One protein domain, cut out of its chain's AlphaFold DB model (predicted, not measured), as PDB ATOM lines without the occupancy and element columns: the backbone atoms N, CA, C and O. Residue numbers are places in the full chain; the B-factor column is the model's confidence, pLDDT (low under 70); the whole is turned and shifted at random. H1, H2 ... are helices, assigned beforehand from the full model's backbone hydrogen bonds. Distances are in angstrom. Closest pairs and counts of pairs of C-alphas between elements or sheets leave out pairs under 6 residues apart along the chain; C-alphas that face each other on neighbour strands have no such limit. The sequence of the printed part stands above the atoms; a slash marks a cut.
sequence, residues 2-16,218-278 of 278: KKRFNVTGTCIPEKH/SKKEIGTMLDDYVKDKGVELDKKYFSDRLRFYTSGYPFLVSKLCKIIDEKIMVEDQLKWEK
ATOM      1  N   LYS A   2     161.305 108.799 120.819       86.44
ATOM      2  CA  LYS A   2     160.258 108.316 119.898       86.44
ATOM      3  C   LYS A   2     158.875 108.451 120.548       86.44
ATOM      4  O   LYS A   2     158.773 108.283 121.770       86.44
ATOM      5  N   LYS A   3     157.839 108.757 119.758       94.44
ATOM      6  CA  LYS A   3     156.457 108.792 120.251       94.44
ATOM      7  C   LYS A   3     156.000 107.394 120.679       94.44
ATOM      8  O   LYS A   3     156.488 106.382 120.178       94.44
ATOM      9  N   ARG A   4     155.056 107.333 121.623       94.94
ATOM     10  CA  ARG A   4     154.482 106.073 122.130       94.94
ATOM     11  C   ARG A   4     153.017 106.211 122.523       94.94
ATOM     12  O   ARG A   4     152.557 107.302 122.852       94.94
ATOM     13  N   PHE A   5     152.294 105.099 122.599       96.50
ATOM     14  CA  PHE A   5     150.984 105.097 123.248       96.50
ATOM     15  C   PHE A   5     151.142 105.271 124.763       96.50
ATOM     16  O   PHE A   5     151.934 104.577 125.414       96.50
ATOM     17  N   ASN A   6     150.375 106.199 125.334       95.06
ATOM     18  CA  ASN A   6     150.423 106.515 126.756       95.06
ATOM     19  C   ASN A   6     149.105 106.192 127.458       95.06
ATOM     20  O   ASN A   6     148.022 106.466 126.949       95.06
ATOM     21  N   VAL A   7     149.229 105.615 128.652       91.50
ATOM     22  CA  VAL A   7     148.106 105.237 129.524       91.50
ATOM     23  C   VAL A   7     148.310 105.703 130.968       91.50
ATOM     24  O   VAL A   7     147.509 105.381 131.839       91.50
ATOM     25  N   THR A   8     149.397 106.431 131.228       87.81
ATOM     26  CA  THR A   8     149.809 106.898 132.555       87.81
ATOM     27  C   THR A   8     149.975 108.410 132.535       87.81
ATOM     28  O   THR A   8     150.737 108.926 131.717       87.81
ATOM     29  N   GLY A   9     149.291 109.114 133.435       87.00
ATOM     30  CA  GLY A   9     149.329 110.576 133.499       87.00
ATOM     31  C   GLY A   9     148.816 111.260 132.225       87.00
ATOM     32  O   GLY A   9     148.108 110.663 131.411       87.00
ATOM     33  N   THR A  10     149.182 112.528 132.063       91.62
ATOM     34  CA  THR A  10     148.747 113.390 130.957       91.62
ATOM     35  C   THR A  10     149.338 112.954 129.618       91.62
ATOM     36  O   THR A  10     150.536 112.678 129.500       91.62
ATOM     37  N   CYS A  11     148.512 112.920 128.570       93.00
ATOM     38  CA  CYS A  11     149.005 112.703 127.217       93.00
ATOM     39  C   CYS A  11     149.536 114.015 126.610       93.00
ATOM     40  O   CYS A  11     148.828 115.016 126.596       93.00
ATOM     41  N   ILE A  12     150.781 113.999 126.115       94.62
ATOM     42  CA  ILE A  12     151.492 115.160 125.570       94.62
ATOM     43  C   ILE A  12     151.698 114.922 124.063       94.62
ATOM     44  O   ILE A  12     152.357 113.931 123.730       94.62
ATOM     45  N   PRO A  13     151.198 115.792 123.163       93.25
ATOM     46  CA  PRO A  13     151.248 115.589 121.710       93.25
ATOM     47  C   PRO A  13     152.645 115.319 121.143       93.25
ATOM     48  O   PRO A  13     152.803 114.533 120.215       93.25
ATOM     49  N   GLU A  14     153.679 115.938 121.714       94.12
ATOM     50  CA  GLU A  14     155.071 115.781 121.274       94.12
ATOM     51  C   GLU A  14     155.668 114.422 121.663       94.12
ATOM     52  O   GLU A  14     156.664 113.993 121.085       94.12
ATOM     53  N   LYS A  15     155.092 113.747 122.663       95.44
ATOM     54  CA  LYS A  15     155.619 112.494 123.226       95.44
ATOM     55  C   LYS A  15     154.724 111.296 122.936       95.44
ATOM     56  O   LYS A  15     155.205 110.164 122.991       95.44
ATOM     57  N   HIS A  16     153.436 111.516 122.686       97.12
ATOM     58  CA  HIS A  16     152.438 110.458 122.672       97.12
ATOM     59  C   HIS A  16     151.566 110.494 121.420       97.12
ATOM     60  O   HIS A  16     151.187 111.563 120.954       97.12
ATOM     61  N   SER A 218     135.239 108.746 119.019       96.88
ATOM     62  CA  SER A 218     134.589 108.203 117.833       96.88
ATOM     63  C   SER A 218     135.573 107.398 116.978       96.88
ATOM     64  O   SER A 218     136.788 107.483 117.132       96.88
ATOM     65  N   LYS A 219     135.054 106.632 116.014       97.25
ATOM     66  CA  LYS A 219     135.879 105.882 115.051       97.25
ATOM     67  C   LYS A 219     136.802 106.808 114.247       97.25
ATOM     68  O   LYS A 219     137.969 106.499 114.055       97.25
ATOM     69  N   LYS A 220     136.277 107.964 113.819       96.88
ATOM     70  CA  LYS A 220     137.027 108.981 113.067       96.88
ATOM     71  C   LYS A 220     138.210 109.504 113.881       96.88
ATOM     72  O   LYS A 220     139.318 109.584 113.373       96.88
ATOM     73  N   GLU A 221     137.953 109.804 115.144       96.94
ATOM     74  CA  GLU A 221     138.927 110.309 116.108       96.94
ATOM     75  C   GLU A 221     140.014 109.282 116.448       96.94
ATOM     76  O   GLU A 221     141.194 109.608 116.438       96.94
ATOM     77  N   ILE A 222     139.650 108.013 116.663       98.00
ATOM     78  CA  ILE A 222     140.640 106.931 116.810       98.00
ATOM     79  C   ILE A 222     141.515 106.838 115.551       98.00
ATOM     80  O   ILE A 222     142.729 106.673 115.655       98.00
ATOM     81  N   GLY A 223     140.914 107.015 114.374       97.38
ATOM     82  CA  GLY A 223     141.621 107.026 113.099       97.38
ATOM     83  C   GLY A 223     142.742 108.061 113.032       97.38
ATOM     84  O   GLY A 223     143.811 107.728 112.533       97.38
ATOM     85  N   THR A 224     142.555 109.265 113.584       97.38
ATOM     86  CA  THR A 224     143.602 110.305 113.557       97.38
ATOM     87  C   THR A 224     144.821 109.916 114.393       97.38
ATOM     88  O   THR A 224     145.950 110.202 114.008       97.38
ATOM     89  N   MET A 225     144.607 109.229 115.520       97.25
ATOM     90  CA  MET A 225     145.695 108.697 116.346       97.25
ATOM     91  C   MET A 225     146.475 107.610 115.602       97.25
ATOM     92  O   MET A 225     147.701 107.568 115.674       97.25
ATOM     93  N   LEU A 226     145.761 106.729 114.891       97.50
ATOM     94  CA  LEU A 226     146.389 105.694 114.072       97.50
ATOM     95  C   LEU A 226     147.141 106.299 112.883       97.50
ATOM     96  O   LEU A 226     148.216 105.815 112.565       97.50
ATOM     97  N   ASP A 227     146.632 107.370 112.268       96.56
ATOM     98  CA  ASP A 227     147.334 108.084 111.194       96.56
ATOM     99  C   ASP A 227     148.685 108.652 111.675       96.56
ATOM    100  O   ASP A 227     149.693 108.485 110.991       96.56
ATOM    101  N   ASP A 228     148.734 109.270 112.864       95.44
ATOM    102  CA  ASP A 228     149.988 109.762 113.470       95.44
ATOM    103  C   ASP A 228     150.960 108.607 113.769       95.44
ATOM    104  O   ASP A 228     152.150 108.694 113.471       95.44
ATOM    105  N   TYR A 229     150.446 107.486 114.283       96.12
ATOM    106  CA  TYR A 229     151.233 106.282 114.557       96.12
ATOM    107  C   TYR A 229     151.820 105.638 113.293       96.12
ATOM    108  O   TYR A 229     153.012 105.333 113.255       96.12
ATOM    109  N   VAL A 230     151.011 105.469 112.245       95.44
ATOM    110  CA  VAL A 230     151.449 104.932 110.948       95.44
ATOM    111  C   VAL A 230     152.499 105.849 110.326       95.44
ATOM    112  O   VAL A 230     153.517 105.370 109.833       95.44
ATOM    113  N   LYS A 231     152.290 107.168 110.391       94.62
ATOM    114  CA  LYS A 231     153.220 108.157 109.837       94.62
ATOM    115  C   LYS A 231     154.571 108.181 110.562       94.62
ATOM    116  O   LYS A 231     155.590 108.316 109.894       94.62
ATOM    117  N   ASP A 232     154.586 108.084 111.893       94.12
ATOM    118  CA  ASP A 232     155.824 108.126 112.690       94.12
ATOM    119  C   ASP A 232     156.580 106.789 112.670       94.12
ATOM    120  O   ASP A 232     157.797 106.767 112.492       94.12
ATOM    121  N   LYS A 233     155.869 105.664 112.839       91.75
ATOM    122  CA  LYS A 233     156.480 104.334 113.003       91.75
ATOM    123  C   LYS A 233     156.582 103.533 111.699       91.75
ATOM    124  O   LYS A 233     157.331 102.563 111.655       91.75
ATOM    125  N   GLY A 234     155.855 103.922 110.649       91.44
ATOM    126  CA  GLY A 234     155.821 103.211 109.365       91.44
ATOM    127  C   GLY A 234     155.028 101.902 109.399       91.44
ATOM    128  O   GLY A 234     155.275 101.024 108.579       91.44
ATOM    129  N   VAL A 235     154.115 101.745 110.364       92.44
ATOM    130  CA  VAL A 235     153.359 100.499 110.554       92.44
ATOM    131  C   VAL A 235     152.260 100.354 109.508       92.44
ATOM    132  O   VAL A 235     151.463 101.264 109.309       92.44
ATOM    133  N   GLU A 236     152.166  99.188 108.879       94.12
ATOM    134  CA  GLU A 236     151.076  98.857 107.968       94.12
ATOM    135  C   GLU A 236     149.867  98.323 108.754       94.12
ATOM    136  O   GLU A 236     149.950  97.316 109.461       94.12
ATOM    137  N   LEU A 237     148.715  98.992 108.649       94.81
ATOM    138  CA  LEU A 237     147.471  98.540 109.278       94.81
ATOM    139  C   LEU A 237     146.228  98.995 108.502       94.81
ATOM    140  O   LEU A 237     146.207 100.059 107.880       94.81
ATOM    141  N   ASP A 238     145.142  98.220 108.591       96.25
ATOM    142  CA  ASP A 238     143.828  98.632 108.084       96.25
ATOM    143  C   ASP A 238     143.166  99.599 109.076       96.25
ATOM    144  O   ASP A 238     142.502  99.195 110.038       96.25
ATOM    145  N   LYS A 239     143.345 100.903 108.836       95.44
ATOM    146  CA  LYS A 239     142.865 101.962 109.737       95.44
ATOM    147  C   LYS A 239     141.378 101.843 110.035       95.44
ATOM    148  O   LYS A 239     140.968 102.005 111.186       95.44
ATOM    149  N   LYS A 240     140.569 101.584 109.003       96.50
ATOM    150  CA  LYS A 240     139.114 101.518 109.137       96.50
ATOM    151  C   LYS A 240     138.728 100.333 110.014       96.50
ATOM    152  O   LYS A 240     137.938 100.505 110.938       96.50
ATOM    153  N   TYR A 241     139.327  99.167 109.771       97.38
ATOM    154  CA  TYR A 241     139.108  97.980 110.592       97.38
ATOM    155  C   TYR A 241     139.494  98.221 112.056       97.38
ATOM    156  O   TYR A 241     138.671  98.007 112.947       97.38
ATOM    157  N   PHE A 242     140.705  98.716 112.319       97.50
ATOM    158  CA  PHE A 242     141.184  98.881 113.691       97.50
ATOM    159  C   PHE A 242     140.456  99.985 114.449       97.50
ATOM    160  O   PHE A 242     140.092  99.774 115.602       97.50
ATOM    161  N   SER A 243     140.148 101.121 113.820       97.50
ATOM    162  CA  SER A 243     139.333 102.164 114.459       97.50
ATOM    163  C   SER A 243     137.936 101.661 114.823       97.50
ATOM    164  O   SER A 243     137.424 101.970 115.902       97.50
ATOM    165  N   ASP A 244     137.340 100.833 113.962       97.62
ATOM    166  CA  ASP A 244     136.041 100.217 114.215       97.62
ATOM    167  C   ASP A 244     136.095  99.197 115.354       97.62
ATOM    168  O   ASP A 244     135.257  99.256 116.258       97.62
ATOM    169  N   ARG A 245     137.087  98.298 115.352       97.94
ATOM    170  CA  ARG A 245     137.272  97.282 116.400       97.94
ATOM    171  C   ARG A 245     137.621  97.903 117.746       97.94
ATOM    172  O   ARG A 245     136.990  97.564 118.744       97.94
ATOM    173  N   LEU A 246     138.559  98.849 117.779       98.00
ATOM    174  CA  LEU A 246     138.925  99.574 118.996       98.00
ATOM    175  C   LEU A 246     137.702 100.263 119.592       98.00
ATOM    176  O   LEU A 246     137.443 100.119 120.785       98.00
ATOM    177  N   ARG A 247     136.898 100.954 118.773       97.81
ATOM    178  CA  ARG A 247     135.652 101.556 119.254       97.81
ATOM    179  C   ARG A 247     134.675 100.508 119.773       97.81
ATOM    180  O   ARG A 247     134.091 100.727 120.825       97.81
ATOM    181  N   PHE A 248     134.480  99.415 119.039       97.75
ATOM    182  CA  PHE A 248     133.529  98.364 119.394       97.75
ATOM    183  C   PHE A 248     133.838  97.751 120.765       97.75
ATOM    184  O   PHE A 248     132.946  97.656 121.600       97.75
ATOM    185  N   TYR A 249     135.102  97.409 121.032       97.31
ATOM    186  CA  TYR A 249     135.494  96.775 122.297       97.31
ATOM    187  C   TYR A 249     135.581  97.734 123.485       97.31
ATOM    188  O   TYR A 249     135.509  97.301 124.631       97.31
ATOM    189  N   THR A 250     135.765  99.032 123.238       97.25
ATOM    190  CA  THR A 250     136.012 100.015 124.308       97.25
ATOM    191  C   THR A 250     134.869 100.998 124.504       97.25
ATOM    192  O   THR A 250     134.942 101.852 125.385       97.25
ATOM    193  N   SER A 251     133.861 100.969 123.632       96.94
ATOM    194  CA  SER A 251     132.859 102.030 123.470       96.94
ATOM    195  C   SER A 251     133.459 103.431 123.240       96.94
ATOM    196  O   SER A 251     132.739 104.430 123.278       96.94
ATOM    197  N   GLY A 252     134.757 103.532 122.929       96.25
ATOM    198  CA  GLY A 252     135.488 104.796 122.815       96.25
ATOM    199  C   GLY A 252     136.045 105.318 124.140       96.25
ATOM    200  O   GLY A 252     136.362 106.500 124.227       96.25
ATOM    201  N   TYR A 253     136.151 104.487 125.179       96.50
ATOM    202  CA  TYR A 253     136.746 104.881 126.455       96.50
ATOM    203  C   TYR A 253     138.238 105.230 126.273       96.50
ATOM    204  O   TYR A 253     139.014 104.332 125.925       96.50
ATOM    205  N   PRO A 254     138.679 106.479 126.535       95.44
ATOM    206  CA  PRO A 254     140.016 106.950 126.159       95.44
ATOM    207  C   PRO A 254     141.177 106.063 126.620       95.44
ATOM    208  O   PRO A 254     142.011 105.661 125.810       95.44
ATOM    209  N   PHE A 255     141.204 105.689 127.901       95.62
ATOM    210  CA  PHE A 255     142.236 104.798 128.436       95.62
ATOM    211  C   PHE A 255     142.263 103.430 127.757       95.62
ATOM    212  O   PHE A 255     143.341 102.947 127.424       95.62
ATOM    213  N   LEU A 256     141.101 102.806 127.537       97.06
ATOM    214  CA  LEU A 256     141.036 101.473 126.942       97.06
ATOM    215  C   LEU A 256     141.505 101.501 125.487       97.06
ATOM    216  O   LEU A 256     142.257 100.617 125.084       97.06
ATOM    217  N   VAL A 257     141.133 102.535 124.723       97.56
ATOM    218  CA  VAL A 257     141.616 102.730 123.347       97.56
ATOM    219  C   VAL A 257     143.145 102.799 123.326       97.56
ATOM    220  O   VAL A 257     143.785 102.002 122.636       97.56
ATOM    221  N   SER A 258     143.742 103.689 124.126       96.88
ATOM    222  CA  SER A 258     145.201 103.829 124.199       96.88
ATOM    223  C   SER A 258     145.882 102.565 124.729       96.88
ATOM    224  O   SER A 258     146.959 102.201 124.262       96.88
ATOM    225  N   LYS A 259     145.259 101.862 125.685       97.31
ATOM    226  CA  LYS A 259     145.798 100.634 126.279       97.31
ATOM    227  C   LYS A 259     145.836  99.486 125.287       97.31
ATOM    228  O   LYS A 259     146.846  98.790 125.248       97.31
ATOM    229  N   LEU A 260     144.784  99.298 124.493       97.50
ATOM    230  CA  LEU A 260     144.771  98.278 123.449       97.50
ATOM    231  C   LEU A 260     145.826  98.578 122.384       97.50
ATOM    232  O   LEU A 260     146.618  97.694 122.081       97.50
ATOM    233  N   CYS A 261     145.924  99.823 121.907       97.06
ATOM    234  CA  CYS A 261     146.962 100.203 120.941       97.06
ATOM    235  C   CYS A 261     148.373  99.956 121.493       97.06
ATOM    236  O   CYS A 261     149.210  99.377 120.813       97.06
ATOM    237  N   LYS A 262     148.612 100.318 122.760       96.56
ATOM    238  CA  LYS A 262     149.876 100.049 123.455       96.56
ATOM    239  C   LYS A 262     150.184  98.553 123.552       96.56
ATOM    240  O   LYS A 262     151.321  98.157 123.345       96.56
ATOM    241  N   ILE A 263     149.194  97.719 123.882       96.19
ATOM    242  CA  ILE A 263     149.376  96.261 123.955       96.19
ATOM    243  C   ILE A 263     149.700  95.692 122.575       96.19
ATOM    244  O   ILE A 263     150.600  94.863 122.474       96.19
ATOM    245  N   ILE A 264     148.996  96.134 121.530       94.81
ATOM    246  CA  ILE A 264     149.266  95.667 120.170       94.81
ATOM    247  C   ILE A 264     150.696  96.047 119.774       94.81
ATOM    248  O   ILE A 264     151.457  95.177 119.367       94.81
ATOM    249  N   ASP A 265     151.078  97.308 119.991       94.12
ATOM    250  CA  ASP A 265     152.395  97.841 119.639       94.12
ATOM    251  C   ASP A 265     153.567  97.190 120.387       94.12
ATOM    252  O   ASP A 265     154.620  96.977 119.797       94.12
ATOM    253  N   GLU A 266     153.405  96.912 121.685       93.00
ATOM    254  CA  GLU A 266     154.510  96.493 122.561       93.00
ATOM    255  C   GLU A 266     154.545  94.984 122.841       93.00
ATOM    256  O   GLU A 266     155.551  94.494 123.349       93.00
ATOM    257  N   LYS A 267     153.447  94.248 122.612       92.81
ATOM    258  CA  LYS A 267     153.327  92.840 123.044       92.81
ATOM    259  C   LYS A 267     152.824  91.865 121.985       92.81
ATOM    260  O   LYS A 267     153.070  90.674 122.141       92.81
ATOM    261  N   ILE A 268     152.058  92.326 120.997       92.06
ATOM    262  CA  ILE A 268     151.445  91.442 119.988       92.06
ATOM    263  C   ILE A 268     152.186  91.548 118.660       92.06
ATOM    264  O   ILE A 268     152.458  90.529 118.034       92.06
ATOM    265  N   MET A 269     152.502  92.769 118.227       90.12
ATOM    266  CA  MET A 269     153.248  92.997 116.999       90.12
ATOM    267  C   MET A 269     154.657  92.417 117.147       90.12
ATOM    268  O   MET A 269     155.399  92.803 118.049       90.12
ATOM    269  N   VAL A 270     155.013  91.491 116.257       80.12
ATOM    270  CA  VAL A 270     156.355  90.905 116.201       80.12
ATOM    271  C   VAL A 270     157.357  92.015 115.876       80.12
ATOM    272  O   VAL A 270     157.127  92.812 114.960       80.12
ATOM    273  N   GLU A 271     158.452  92.078 116.639       67.12
ATOM    274  CA  GLU A 271     159.569  92.988 116.361       67.12
ATOM    275  C   GLU A 271     160.011  92.806 114.895       67.12
ATOM    276  O   GLU A 271     160.072  91.687 114.393       67.12
ATOM    277  N   ASP A 272     160.212  93.916 114.183       72.88
ATOM    278  CA  ASP A 272     160.589  94.005 112.758       72.88
ATOM    279  C   ASP A 272     159.502  93.782 111.689       72.88
ATOM    280  O   ASP A 272     159.729  94.138 110.533       72.88
ATOM    281  N   GLN A 273     158.299  93.297 112.022       81.19
ATOM    282  CA  GLN A 273     157.231  93.170 111.012       81.19
ATOM    283  C   GLN A 273     156.488  94.480 110.722       81.19
ATOM    284  O   GLN A 273     155.949  94.634 109.629       81.19
ATOM    285  N   LEU A 274     156.437  95.407 111.692       89.25
ATOM    286  CA  LEU A 274     155.740  96.701 111.594       89.25
ATOM    287  C   LEU A 274     154.353  96.588 110.935       89.25
ATOM    288  O   LEU A 274     153.991  97.383 110.071       89.25
ATOM    289  N   LYS A 275     153.565  95.592 111.343       91.81
ATOM    290  CA  LYS A 275     152.254  95.317 110.757       91.81
ATOM    291  C   LYS A 275     151.258  94.896 111.822       91.81
ATOM    292  O   LYS A 275     151.582  94.098 112.699       91.81
ATOM    293  N   TRP A 276     150.036  95.418 111.744       92.31
ATOM    294  CA  TRP A 276     148.920  94.913 112.543       92.31
ATOM    295  C   TRP A 276     148.042  93.997 111.685       92.31
ATOM    296  O   TRP A 276     147.478  94.428 110.675       92.31
ATOM    297  N   GLU A 277     147.898  92.742 112.104       88.38
ATOM    298  CA  GLU A 277     147.075  91.736 111.421       88.38
ATOM    299  C   GLU A 277     145.663  91.645 112.023       88.38
ATOM    300  O   GLU A 277     145.451  91.974 113.192       88.38
ATOM    301  N   LYS A 278     144.679  91.287 111.185       88.00
ATOM    302  CA  LYS A 278     143.241  91.367 111.497       88.00
ATOM    303  C   LYS A 278     142.735  90.291 112.444       88.00
ATOM    304  O   LYS A 278     143.212  89.146 112.337       88.00
TER     305      LYS A 278
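Overview. This is residues 2 to 16 and 218 to 278 of the 278 residues of an uncharacterized protein of Clostridium ljungdahlii (strain ATCC 55383 / DSM 13528 / PETC) (UniProt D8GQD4). Three helices have their centres in a triangle: H1 and H3 run the same way, and H2 crosses between their first halves. An unnamed loop, residues 2 to 16, lies over the side away from H2, and residues 269 to 278 fold back after H3. The 76 printed residues hold H1, H2 and H3 in that order and no named strand: all helix, compact, radius of gyration of the C-alphas 11.6 A, spans 29 by 26 by 20 A.

Along the chain. H1, residues 219 to 233, spans 20.8 A from C-alpha 219 at (135.879, 105.882, 115.051). H2, residues 239 to 250, spans 16.2 A. H3, residues 254 to 268, spans 20.2 A to C-alpha 268 at (151.445, 91.442, 119.988).

Arrangement. H1 and H2 touch, closest C-alphas Lys 219 and Ser 243, 5.1 A, at a steep tilt of 58 degrees, opposite ways. H2, with residues 246 to 250 alone, touches residues 256 to 260 of H3; closest C-alphas Thr 250 and Leu 256, 5.9 A; steep tilt, 62 degrees. H1 and H3 are close but not clearly touching, closest C-alphas Ile 222 and Val 257, 7.8 A. Every O i to N i+4 pair is within hydrogen-bond range in H2 and H3, 10 of 11 in H1.

Size, cuts and confidence. Residues 17 to 217 are not printed; C-alphas 16 and 218 are 18.6 A apart. Both helix links are tight. Residue 271 alone has pLDDT under 70.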